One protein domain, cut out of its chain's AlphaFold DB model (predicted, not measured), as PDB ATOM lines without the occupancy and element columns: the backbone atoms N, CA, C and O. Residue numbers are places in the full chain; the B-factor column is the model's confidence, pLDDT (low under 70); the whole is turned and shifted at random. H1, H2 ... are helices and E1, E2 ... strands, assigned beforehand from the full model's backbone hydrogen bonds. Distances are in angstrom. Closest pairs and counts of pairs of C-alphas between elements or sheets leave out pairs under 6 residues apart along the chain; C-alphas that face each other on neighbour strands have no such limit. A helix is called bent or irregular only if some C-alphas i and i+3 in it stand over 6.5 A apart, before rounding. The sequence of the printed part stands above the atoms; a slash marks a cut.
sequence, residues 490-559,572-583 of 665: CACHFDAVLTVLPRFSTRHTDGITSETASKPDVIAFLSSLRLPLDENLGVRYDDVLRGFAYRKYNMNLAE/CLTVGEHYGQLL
ATOM      1  N   CYS A 490      22.176   0.950   9.669       68.38
ATOM      2  CA  CYS A 490      22.511  -0.400  10.149       68.38
ATOM      3  C   CYS A 490      22.375  -0.583  11.675       68.38
ATOM      4  O   CYS A 490      22.426  -1.714  12.167       68.38
ATOM      5  N   ALA A 491      22.207   0.511  12.420       74.88
ATOM      6  CA  ALA A 491      21.986   0.529  13.861       74.88
ATOM      7  C   ALA A 491      20.973   1.621  14.226       74.88
ATOM      8  O   ALA A 491      20.892   2.645  13.548       74.88
ATOM      9  N   CYS A 492      20.225   1.413  15.307       77.69
ATOM     10  CA  CYS A 492      19.317   2.408  15.870       77.69
ATOM     11  C   CYS A 492      19.395   2.427  17.400       77.69
ATOM     12  O   CYS A 492      19.886   1.486  18.021       77.69
ATOM     13  N   HIS A 493      18.928   3.513  18.013       81.25
ATOM     14  CA  HIS A 493      18.826   3.601  19.469       81.25
ATOM     15  C   HIS A 493      17.713   2.680  19.993       81.25
ATOM     16  O   HIS A 493      16.729   2.434  19.291       81.25
ATOM     17  N   PHE A 494      17.839   2.193  21.228       78.50
ATOM     18  CA  PHE A 494      16.895   1.238  21.811       78.50
ATOM     19  C   PHE A 494      15.414   1.684  21.753       78.50
ATOM     20  O   PHE A 494      14.553   0.881  21.389       78.50
ATOM     21  N   ASP A 495      15.106   2.965  21.985       77.25
ATOM     22  CA  ASP A 495      13.731   3.486  21.867       77.25
ATOM     23  C   ASP A 495      13.140   3.326  20.452       77.25
ATOM     24  O   ASP A 495      11.944   3.064  20.286       77.25
ATOM     25  N   ALA A 496      13.973   3.412  19.409       79.00
ATOM     26  CA  ALA A 496      13.537   3.137  18.043       79.00
ATOM     27  C   ALA A 496      13.164   1.654  17.881       79.00
ATOM     28  O   ALA A 496      12.131   1.351  17.289       79.00
ATOM     29  N   VAL A 497      13.918   0.722  18.480       77.25
ATOM     30  CA  VAL A 497      13.563  -0.712  18.484       77.25
ATOM     31  C   VAL A 497      12.193  -0.936  19.128       77.25
ATOM     32  O   VAL A 497      11.369  -1.644  18.554       77.25
ATOM     33  N   LEU A 498      11.911  -0.292  20.267       77.19
ATOM     34  CA  LEU A 498      10.615  -0.401  20.953       77.19
ATOM     35  C   LEU A 498       9.437   0.123  20.117       77.19
ATOM     36  O   LEU A 498       8.346  -0.433  20.206       77.19
ATOM     37  N   THR A 499       9.637   1.153  19.290       79.00
ATOM     38  CA  THR A 499       8.583   1.670  18.390       79.00
ATOM     39  C   THR A 499       8.423   0.856  17.102       79.00
ATOM     40  O   THR A 499       7.339   0.843  16.514       79.00
ATOM     41  N   VAL A 500       9.464   0.135  16.672       78.50
ATOM     42  CA  VAL A 500       9.402  -0.800  15.535       78.50
ATOM     43  C   VAL A 500       8.790  -2.141  15.961       78.50
ATOM     44  O   VAL A 500       8.095  -2.770  15.165       78.50
ATOM     45  N   LEU A 501       8.997  -2.572  17.213       76.81
ATOM     46  CA  LEU A 501       8.598  -3.893  17.715       76.81
ATOM     47  C   LEU A 501       7.125  -4.280  17.433       76.81
ATOM     48  O   LEU A 501       6.906  -5.394  16.961       76.81
ATOM     49  N   PRO A 502       6.118  -3.398  17.609       74.38
ATOM     50  CA  PRO A 502       4.718  -3.745  17.355       74.38
ATOM     51  C   PRO A 502       4.350  -3.853  15.867       74.38
ATOM     52  O   PRO A 502       3.235  -4.251  15.547       74.38
ATOM     53  N   ARG A 503       5.256  -3.470  14.952       75.69
ATOM     54  CA  ARG A 503       5.068  -3.585  13.495       75.69
ATOM     55  C   ARG A 503       5.524  -4.936  12.941       75.69
ATOM     56  O   ARG A 503       5.259  -5.228  11.777       75.69
ATOM     57  N   PHE A 504       6.224  -5.749  13.732       76.94
ATOM     58  CA  PHE A 504       6.550  -7.117  13.341       76.94
ATOM     59  C   PHE A 504       5.291  -7.990  13.397       76.94
ATOM     60  O   PHE A 504       4.464  -7.855  14.296       76.94
ATOM     61  N   SER A 505       5.137  -8.902  12.434       69.81
ATOM     62  CA  SER A 505       3.982  -9.804  12.409       69.81
ATOM     63  C   SER A 505       4.015 -10.808  13.566       69.81
ATOM     64  O   SER A 505       5.084 -11.150  14.070       69.81
ATOM     65  N   THR A 506       2.852 -11.358  13.926       68.31
ATOM     66  CA  THR A 506       2.682 -12.343  15.016       68.31
ATOM     67  C   THR A 506       3.624 -13.549  14.927       68.31
ATOM     68  O   THR A 506       3.990 -14.109  15.954       68.31
ATOM     69  N   ARG A 507       4.088 -13.903  13.717       65.88
ATOM     70  CA  ARG A 507       5.100 -14.944  13.440       65.88
ATOM     71  C   ARG A 507       6.500 -14.626  14.014       65.88
ATOM     72  O   ARG A 507       7.327 -15.529  14.083       65.88
ATOM     73  N   HIS A 508       6.783 -13.368  14.363       71.88
ATOM     74  CA  HIS A 508       8.059 -12.875  14.914       71.88
ATOM     75  C   HIS A 508       8.000 -12.560  16.407       71.88
ATOM     76  O   HIS A 508       9.024 -12.637  17.082       71.88
ATOM     77  N   THR A 509       6.828 -12.166  16.901       68.94
ATOM     78  CA  THR A 509       6.622 -11.697  18.277       68.94
ATOM     79  C   THR A 509       5.806 -12.675  19.125       68.94
ATOM     80  O   THR A 509       5.395 -12.330  20.227       68.94
ATOM     81  N   ASP A 510       5.547 -13.883  18.610       65.06
ATOM     82  CA  ASP A 510       4.741 -14.947  19.230       65.06
ATOM     83  C   ASP A 510       3.371 -14.468  19.752       65.06
ATOM     84  O   ASP A 510       2.878 -14.912  20.784       65.06
ATOM     85  N   GLY A 511       2.750 -13.539  19.016       62.06
ATOM     86  CA  GLY A 511       1.438 -12.971  19.344       62.06
ATOM     87  C   GLY A 511       1.457 -11.676  20.165       62.06
ATOM     88  O   GLY A 511       0.392 -11.109  20.391       62.06
ATOM     89  N   ILE A 512       2.628 -11.159  20.553       62.91
ATOM     90  CA  ILE A 512       2.753  -9.837  21.188       62.91
ATOM     91  C   ILE A 512       2.430  -8.756  20.142       62.91
ATOM     92  O   ILE A 512       3.271  -8.404  19.310       62.91
ATOM     93  N   THR A 513       1.203  -8.235  20.182       57.62
ATOM     94  CA  THR A 513       0.748  -7.051  19.437       57.62
ATOM     95  C   THR A 513       0.459  -5.899  20.405       57.62
ATOM     96  O   THR A 513       0.230  -6.110  21.597       57.62
ATOM     97  N   SER A 514       0.482  -4.654  19.910       55.84
ATOM     98  CA  SER A 514       0.420  -3.441  20.750       55.84
ATOM     99  C   SER A 514      -0.805  -3.332  21.670       55.84
ATOM    100  O   SER A 514      -0.778  -2.537  22.605       55.84
ATOM    101  N   GLU A 515      -1.883  -4.056  21.371       57.25
ATOM    102  CA  GLU A 515      -3.188  -3.911  22.028       57.25
ATOM    103  C   GLU A 515      -3.414  -4.941  23.148       57.25
ATOM    104  O   GLU A 515      -4.272  -4.735  24.001       57.25
ATOM    105  N   THR A 516      -2.628  -6.024  23.182       55.06
ATOM    106  CA  THR A 516      -2.757  -7.122  24.163       55.06
ATOM    107  C   THR A 516      -1.485  -7.381  24.973       55.06
ATOM    108  O   THR A 516      -1.545  -8.055  25.999       55.06
ATOM    109  N   ALA A 517      -0.337  -6.849  24.545       62.41
ATOM    110  CA  ALA A 517       0.955  -7.068  25.185       62.41
ATOM    111  C   ALA A 517       1.018  -6.502  26.614       62.41
ATOM    112  O   ALA A 517       1.062  -5.282  26.813       62.41
ATOM    113  N   SER A 518       1.115  -7.372  27.623       70.62
ATOM    114  CA  SER A 518       1.417  -6.910  28.974       70.62
ATOM    115  C   SER A 518       2.908  -6.551  29.092       70.62
ATOM    116  O   SER A 518       3.774  -7.126  28.427       70.62
ATOM    117  N   LYS A 519       3.242  -5.578  29.952       74.38
ATOM    118  CA  LYS A 519       4.637  -5.158  30.185       74.38
ATOM    119  C   LYS A 519       5.601  -6.323  30.496       74.38
ATOM    120  O   LYS A 519       6.693  -6.297  29.930       74.38
ATOM    121  N   PRO A 520       5.269  -7.329  31.338       73.50
ATOM    122  CA  PRO A 520       6.172  -8.459  31.561       73.50
ATOM    123  C   PRO A 520       6.384  -9.340  30.322       73.50
ATOM    124  O   PRO A 520       7.499  -9.827  30.147       73.50
ATOM    125  N   ASP A 521       5.402  -9.482  29.424       74.94
ATOM    126  CA  ASP A 521       5.563 -10.279  28.194       74.94
ATOM    127  C   ASP A 521       6.614  -9.659  27.265       74.94
ATOM    128  O   ASP A 521       7.464 -10.357  26.709       74.94
ATOM    129  N   VAL A 522       6.627  -8.324  27.164       76.88
ATOM    130  CA  VAL A 522       7.638  -7.577  26.398       76.88
ATOM    131  C   VAL A 522       9.035  -7.740  27.015       76.88
ATOM    132  O   VAL A 522      10.006  -7.914  26.280       76.88
ATOM    133  N   ILE A 523       9.159  -7.756  28.349       77.25
ATOM    134  CA  ILE A 523      10.440  -8.031  29.032       77.25
ATOM    135  C   ILE A 523      10.898  -9.471  28.755       77.25
ATOM    136  O   ILE A 523      12.057  -9.687  28.390       77.25
ATOM    137  N   ALA A 524      10.008 -10.458  28.894       76.88
ATOM    138  CA  ALA A 524      10.297 -11.871  28.640       76.88
ATOM    139  C   ALA A 524      10.723 -12.114  27.179       76.88
ATOM    140  O   ALA A 524      11.660 -12.863  26.900       76.88
ATOM    141  N   PHE A 525      10.092 -11.415  26.237       82.31
ATOM    142  CA  PHE A 525      10.474 -11.428  24.832       82.31
ATOM    143  C   PHE A 525      11.854 -10.790  24.591       82.31
ATOM    144  O   PHE A 525      12.745 -11.447  24.049       82.31
ATOM    145  N   LEU A 526      12.087  -9.553  25.043       80.00
ATOM    146  CA  LEU A 526      13.354  -8.838  24.819       80.00
ATOM    147  C   LEU A 526      14.563  -9.506  25.494       80.00
ATOM    148  O   LEU A 526      15.654  -9.526  24.924       80.00
ATOM    149  N   SER A 527      14.376 -10.093  26.677       76.50
ATOM    150  CA  SER A 527      15.415 -10.871  27.373       76.50
ATOM    151  C   SER A 527      15.750 -12.182  26.651       76.50
ATOM    152  O   SER A 527      16.924 -12.538  26.543       76.50
ATOM    153  N   SER A 528      14.758 -12.868  26.072       77.44
ATOM    154  CA  SER A 528      14.992 -14.100  25.303       77.44
ATOM    155  C   SER A 528      15.832 -13.895  24.035       77.44
ATOM    156  O   SER A 528      16.563 -14.800  23.634       77.44
ATOM    157  N   LEU A 529      15.752 -12.708  23.419       73.44
ATOM    158  CA  LEU A 529      16.491 -12.364  22.201       73.44
ATOM    159  C   LEU A 529      17.991 -12.145  22.459       73.44
ATOM    160  O   LEU A 529      18.764 -12.148  21.504       73.44
ATOM    161  N   ARG A 530      18.398 -11.946  23.727       70.56
ATOM    162  CA  ARG A 530      19.796 -11.768  24.177       70.56
ATOM    163  C   ARG A 530      20.591 -10.746  23.352       70.56
ATOM    164  O   ARG A 530      21.776 -10.929  23.082       70.56
ATOM    165  N   LEU A 531      19.928  -9.665  22.949       75.81
ATOM    166  CA  LEU A 531      20.529  -8.612  22.135       75.81
ATOM    167  C   LEU A 531      21.564  -7.834  22.968       75.81
ATOM    168  O   LEU A 531      21.187  -7.303  24.020       75.81
ATOM    169  N   PRO A 532      22.831  -7.737  22.527       73.69
ATOM    170  CA  PRO A 532      23.821  -6.880  23.166       73.69
ATOM    171  C   PRO A 532      23.530  -5.407  22.851       73.69
ATOM    172  O   PRO A 532      23.285  -5.056  21.695       73.69
ATOM    173  N   LEU A 533      23.596  -4.546  23.867       73.38
ATOM    174  CA  LEU A 533      23.641  -3.096  23.684       73.38
ATOM    175  C   LEU A 533      25.090  -2.628  23.496       73.38
ATOM    176  O   LEU A 533      25.999  -3.094  24.187       73.38
ATOM    177  N   ASP A 534      25.283  -1.705  22.557       71.00
ATOM    178  CA  ASP A 534      26.531  -0.956  22.378       71.00
ATOM    179  C   ASP A 534      26.648   0.190  23.408       71.00
ATOM    180  O   ASP A 534      25.657   0.553  24.047       71.00
ATOM    181  N   GLU A 535      27.825   0.812  23.542       69.31
ATOM    182  CA  GLU A 535      28.099   1.877  24.535       69.31
ATOM    183  C   GLU A 535      27.123   3.070  24.441       69.31
ATOM    184  O   GLU A 535      26.822   3.719  25.441       69.31
ATOM    185  N   ASN A 536      26.562   3.318  23.251       68.62
ATOM    186  CA  ASN A 536      25.578   4.374  22.975       68.62
ATOM    187  C   ASN A 536      24.104   3.901  23.057       68.62
ATOM    188  O   ASN A 536      23.217   4.527  22.465       68.62
ATOM    189  N   LEU A 537      23.831   2.768  23.721       73.12
ATOM    190  CA  LEU A 537      22.527   2.074  23.726       73.12
ATOM    191  C   LEU A 537      22.002   1.790  22.303       73.12
ATOM    192  O   LEU A 537      20.799   1.831  22.021       73.12
ATOM    193  N   GLY A 538      22.938   1.536  21.388       78.00
ATOM    194  CA  GLY A 538      22.672   1.193  19.998       78.00
ATOM    195  C   GLY A 538      22.424  -0.303  19.835       78.00
ATOM    196  O   GLY A 538      23.144  -1.126  20.397       78.00
ATOM    197  N   VAL A 539      21.426  -0.648  19.026       79.94
ATOM    198  CA  VAL A 539      21.105  -2.014  18.610       79.94
ATOM    199  C   VAL A 539      21.327  -2.127  17.102       79.94
ATOM    200  O   VAL A 539      20.790  -1.341  16.319       79.94
ATOM    201  N   ARG A 540      22.128  -3.110  16.680       81.44
ATOM    202  CA  ARG A 540      22.423  -3.378  15.265       81.44
ATOM    203  C   ARG A 540      21.394  -4.313  14.643       81.44
ATOM    204  O   ARG A 540      20.980  -5.285  15.274       81.44
ATOM    205  N   TYR A 541      21.077  -4.096  13.366       81.94
ATOM    206  CA  TYR A 541      20.212  -5.000  12.601       81.94
ATOM    207  C   TYR A 541      20.745  -6.446  12.582       81.94
ATOM    208  O   TYR A 541      19.975  -7.391  12.739       81.94
ATOM    209  N   ASP A 542      22.067  -6.622  12.463       77.38
ATOM    210  CA  ASP A 542      22.714  -7.943  12.467       77.38
ATOM    211  C   ASP A 542      22.470  -8.710  13.776       77.38
ATOM    212  O   ASP A 542      22.207  -9.913  13.756       77.38
ATOM    213  N   ASP A 543      22.541  -8.015  14.915       79.75
ATOM    214  CA  ASP A 543      22.339  -8.607  16.236       79.75
ATOM    215  C   ASP A 543      20.843  -8.931  16.462       79.75
ATOM    216  O   ASP A 543      20.522  -9.995  16.990       79.75
ATOM    217  N   VAL A 544      19.919  -8.103  15.950       81.31
ATOM    218  CA  VAL A 544      18.465  -8.390  15.924       81.31
ATOM    219  C   VAL A 544      18.147  -9.630  15.088       81.31
ATOM    220  O   VAL A 544      17.391 -10.499  15.526       81.31
ATOM    221  N   LEU A 545      18.761  -9.759  13.908       81.06
ATOM    222  CA  LEU A 545      18.589 -10.919  13.033       81.06
ATOM    223  C   LEU A 545      19.076 -12.212  13.707       81.06
ATOM    224  O   LEU A 545      18.404 -13.243  13.628       81.06
ATOM    225  N   ARG A 546      20.213 -12.145  14.418       77.94
ATOM    226  CA  ARG A 546      20.751 -13.250  15.230       77.94
ATOM    227  C   ARG A 546      19.822 -13.610  16.389       77.94
ATOM    228  O   ARG A 546      19.569 -14.794  16.585       77.94
ATOM    229  N   GLY A 547      19.271 -12.625  17.101       77.94
ATOM    230  CA  GLY A 547      18.295 -12.852  18.172       77.94
ATOM    231  C   GLY A 547      17.048 -13.592  17.678       77.94
ATOM    232  O   GLY A 547      16.643 -14.591  18.272       77.94
ATOM    233  N   PHE A 548      16.480 -13.172  16.540       82.19
ATOM    234  CA  PHE A 548      15.351 -13.870  15.914       82.19
ATOM    235  C   PHE A 548      15.710 -15.290  15.445       82.19
ATOM    236  O   PHE A 548      14.919 -16.215  15.635       82.19
ATOM    237  N   ALA A 549      16.899 -15.488  14.862       77.62
ATOM    238  CA  ALA A 549      17.379 -16.811  14.458       77.62
ATOM    239  C   ALA A 549      17.569 -17.753  15.661       77.62
ATOM    240  O   ALA A 549      17.193 -18.924  15.596       77.62
ATOM    241  N   TYR A 550      18.093 -17.228  16.771       78.00
ATOM    242  CA  TYR A 550      18.258 -17.956  18.025       78.00
ATOM    243  C   TYR A 550      16.905 -18.334  18.641       78.00
ATOM    244  O   TYR A 550      16.659 -19.515  18.863       78.00
ATOM    245  N   ARG A 551      15.980 -17.378  18.835       79.06
ATOM    246  CA  ARG A 551      14.666 -17.663  19.447       79.06
ATOM    247  C   ARG A 551      13.843 -18.670  18.633       79.06
ATOM    248  O   ARG A 551      13.196 -19.525  19.225       79.06
ATOM    249  N   LYS A 552      13.857 -18.577  17.296       76.25
ATOM    250  CA  LYS A 552      12.969 -19.375  16.430       76.25
ATOM    251  C   LYS A 552      13.562 -20.702  15.944       76.25
ATOM    252  O   LYS A 552      12.813 -21.652  15.745       76.25
ATOM    253  N   TYR A 553      14.878 -20.771  15.732       75.31
ATOM    254  CA  TYR A 553      15.553 -21.950  15.162       75.31
ATOM    255  C   TYR A 553      16.653 -22.525  16.068       75.31
ATOM    256  O   TYR A 553      17.320 -23.477  15.675       75.31
ATOM    257  N   ASN A 554      16.869 -21.947  17.256       70.50
ATOM    258  CA  ASN A 554      17.932 -22.314  18.200       70.50
ATOM    259  C   ASN A 554      19.346 -22.318  17.576       70.50
ATOM    260  O   ASN A 554      20.239 -23.043  18.013       70.50
ATOM    261  N   MET A 555      19.561 -21.508  16.529       65.38
ATOM    262  CA  MET A 555      20.832 -21.443  15.806       65.38
ATOM    263  C   MET A 555      21.752 -20.360  16.380       65.38
ATOM    264  O   MET A 555      21.509 -19.162  16.222       65.38
ATOM    265  N   ASN A 556      22.863 -20.784  16.984       62.19
ATOM    266  CA  ASN A 556      23.934 -19.894  17.432       62.19
ATOM    267  C   ASN A 556      24.818 -19.452  16.251       62.19
ATOM    268  O   ASN A 556      25.858 -20.040  15.978       62.19
ATOM    269  N   LEU A 557      24.448 -18.356  15.582       59.94
ATOM    270  CA  LEU A 557      25.216 -17.718  14.493       59.94
ATOM    271  C   LEU A 557      26.518 -17.010  14.957       59.94
ATOM    272  O   LEU A 557      26.973 -16.049  14.334       59.94
ATOM    273  N   ALA A 558      27.106 -17.433  16.078       53.84
ATOM    274  CA  ALA A 558      28.199 -16.728  16.749       53.84
ATOM    275  C   ALA A 558      29.596 -16.984  16.142       53.84
ATOM    276  O   ALA A 558      30.491 -16.168  16.339       53.84
ATOM    277  N   GLU A 559      29.791 -18.083  15.406       47.88
ATOM    278  CA  GLU A 559      31.128 -18.679  15.209       47.88
ATOM    279  C   GLU A 559      31.867 -18.359  13.892       47.88
ATOM    280  O   GLU A 559      33.030 -18.727  13.757       47.88
ATOM    281  N   CYS A 572      28.228  -5.916  28.404       53.72
ATOM    282  CA  CYS A 572      27.157  -5.550  27.483       53.72
ATOM    283  C   CYS A 572      25.817  -5.946  28.105       53.72
ATOM    284  O   CYS A 572      25.385  -7.093  27.992       53.72
ATOM    285  N   LEU A 573      25.187  -4.981  28.777       61.56
ATOM    286  CA  LEU A 573      23.833  -5.082  29.306       61.56
ATOM    287  C   LEU A 573      22.911  -5.575  28.185       61.56
ATOM    288  O   LEU A 573      22.933  -5.029  27.078       61.56
ATOM    289  N   THR A 574      22.126  -6.619  28.434       70.62
ATOM    290  CA  THR A 574      21.196  -7.099  27.410       70.62
ATOM    291  C   THR A 574      19.994  -6.167  27.311       70.62
ATOM    292  O   THR A 574      19.588  -5.524  28.284       70.62
ATOM    293  N   VAL A 575      19.371  -6.114  26.132       71.12
ATOM    294  CA  VAL A 575      18.182  -5.277  25.899       71.12
ATOM    295  C   VAL A 575      17.052  -5.556  26.910       71.12
ATOM    296  O   VAL A 575      16.390  -4.622  27.362       71.12
ATOM    297  N   GLY A 576      16.860  -6.815  27.321       66.19
ATOM    298  CA  GLY A 576      15.874  -7.174  28.348       66.19
ATOM    299  C   GLY A 576      16.203  -6.629  29.743       66.19
ATOM    300  O   GLY A 576      15.314  -6.124  30.426       66.19
ATOM    301  N   GLU A 577      17.474  -6.679  30.155       71.44
ATOM    302  CA  GLU A 577      17.927  -6.139  31.447       71.44
ATOM    303  C   GLU A 577      17.816  -4.610  31.484       71.44
ATOM    304  O   GLU A 577      17.331  -4.050  32.469       71.44
ATOM    305  N   HIS A 578      18.189  -3.933  30.394       73.31
ATOM    306  CA  HIS A 578      18.071  -2.481  30.278       73.31
ATOM    307  C   HIS A 578      16.610  -2.006  30.333       73.31
ATOM    308  O   HIS A 578      16.277  -1.085  31.080       73.31
ATOM    309  N   TYR A 579      15.707  -2.680  29.610       74.81
ATOM    310  CA  TYR A 579      14.276  -2.369  29.655       74.81
ATOM    311  C   TYR A 579      13.665  -2.618  31.045       74.81
ATOM    312  O   TYR A 579      12.856  -1.821  31.526       74.81
ATOM    313  N   GLY A 580      14.106  -3.678  31.734       72.12
ATOM    314  CA  GLY A 580      13.747  -3.938  33.129       72.12
ATOM    315  C   GLY A 580      14.186  -2.814  34.075       72.12
ATOM    316  O   GLY A 580      13.389  -2.359  34.897       72.12
ATOM    317  N   GLN A 581      15.416  -2.308  33.927       79.50
ATOM    318  CA  GLN A 581      15.921  -1.171  34.708       79.50
ATOM    319  C   GLN A 581      15.129   0.119  34.443       79.50
ATOM    320  O   GLN A 581      14.729   0.782  35.400       79.50
ATOM    321  N   LEU A 582      14.828   0.436  33.178       78.94
ATOM    322  CA  LEU A 582      14.006   1.594  32.793       78.94
ATOM    323  C   LEU A 582      12.608   1.558  33.425       78.94
ATOM    324  O   LEU A 582      12.132   2.568  33.947       78.94
ATOM    325  N   LEU A 583      11.949   0.395  33.425       77.38
ATOM    326  CA  LEU A 583      10.646   0.224  34.073       77.38
ATOM    327  C   LEU A 583      10.730   0.379  35.596       77.38
ATOM    328  O   LEU A 583       9.843   0.987  36.195       77.38
TER     329      LEU A 583
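AT A GLANCE: This is residues 490 to 559 and 572 to 583 of the 665 residues of a protein of Leishmania braziliensis (UniProt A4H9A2). A tiny two-strand sheet, E1 and E2, makes a corner from which H1 and H4 spread as a loose V, with the short H2 in the gap between them; on the other side of the domain H3 and H5 lie side by side as a pair. Few C-alphas meet between the pair and the V, and the loop of residues 510 to 518 and the tail of residues 554 to 559 lie at opposite ends of the longest axis. The printed part has 82 residues and is mostly helix, with five named helices and two named strands in the order E1, H1, H2, H3, E2, H4, H5; the sheet is antiparallel. It is compact, with a radius of gyration of the C-alphas of 12.1 A and spans of 36 by 29 by 20 A.

HOW THE PARTS SIT: E1, residues 491 to 493, is the antiparallel neighbour of E2, residues 538 to 540, at 148 degrees between their directions. N 492 and O 539 are 3.0 A apart and N 539 and O 492 2.8 A, both within hydrogen-bond range. H1, residues 494 to 503, follows E1 by a tight link, and its closest C-alpha pair with E2 is Phe 494 and Gly 538, 6.1 A. H2, residues 506 to 509, is only just apart from H1, at 8.1 A between the closest C-alphas. H3, residues 519 to 528, touches H5, residues 575 to 583, at a shallow tilt of 26 degrees, opposite ways; their closest C-alphas, Ser 527 and Gly 576, are 3.9 A apart. H4, residues 541 to 553, is close to but not clearly touching H3, about perpendicular at 87 degrees, with the C-alphas of Ser 528 and Arg 551 closest at 6.9 A. H2 and H4 are also close but not clearly touching, with the C-alphas of His 508 and Phe 548 closest at 7.4 A. H1 and H5 are close but not clearly touching, about perpendicular at 79 degrees, with the C-alphas of Phe 494 and Val 575 closest at 7.8 A. H1 is apart from H3 and from H4. In H3, H4 and H5 every O i to N i+4 pair is within hydrogen-bond range, in H1 4 of 6 are, and H2 is too short for such a pair.

IN THESE COORDINATES: E1 begins at C-alpha 491, (21.986, 0.529, 13.861), and spans 7.1 A. H1 spans 15.2 A and is only just irregular, with C-alphas 499 and 502 6.7 A apart. H2 spans 5.2 A, H3 14.5 A and E2 6.6 A. H4, the longest helix by residues, spans 17.8 A from C-alpha 541 at (20.212, -5.000, 12.601). H5 spans 12.4 A and ends at C-alpha 583, (10.646, 0.224, 34.073).

THE WHOLE: The two C-alphas farthest apart, those of Glu 515 and Glu 559, are 38.0 A apart. Residues 560 to 571 are not printed, and C-alphas 559 and 572 are 18.4 A apart across this cut, which falls in the link from H4 to H5. Of the links that are printed whole, none is long. The mean pLDDT of the printed part is 72.5; 23 residues are under 70, among them residues 509 to 517 and 555 to 559.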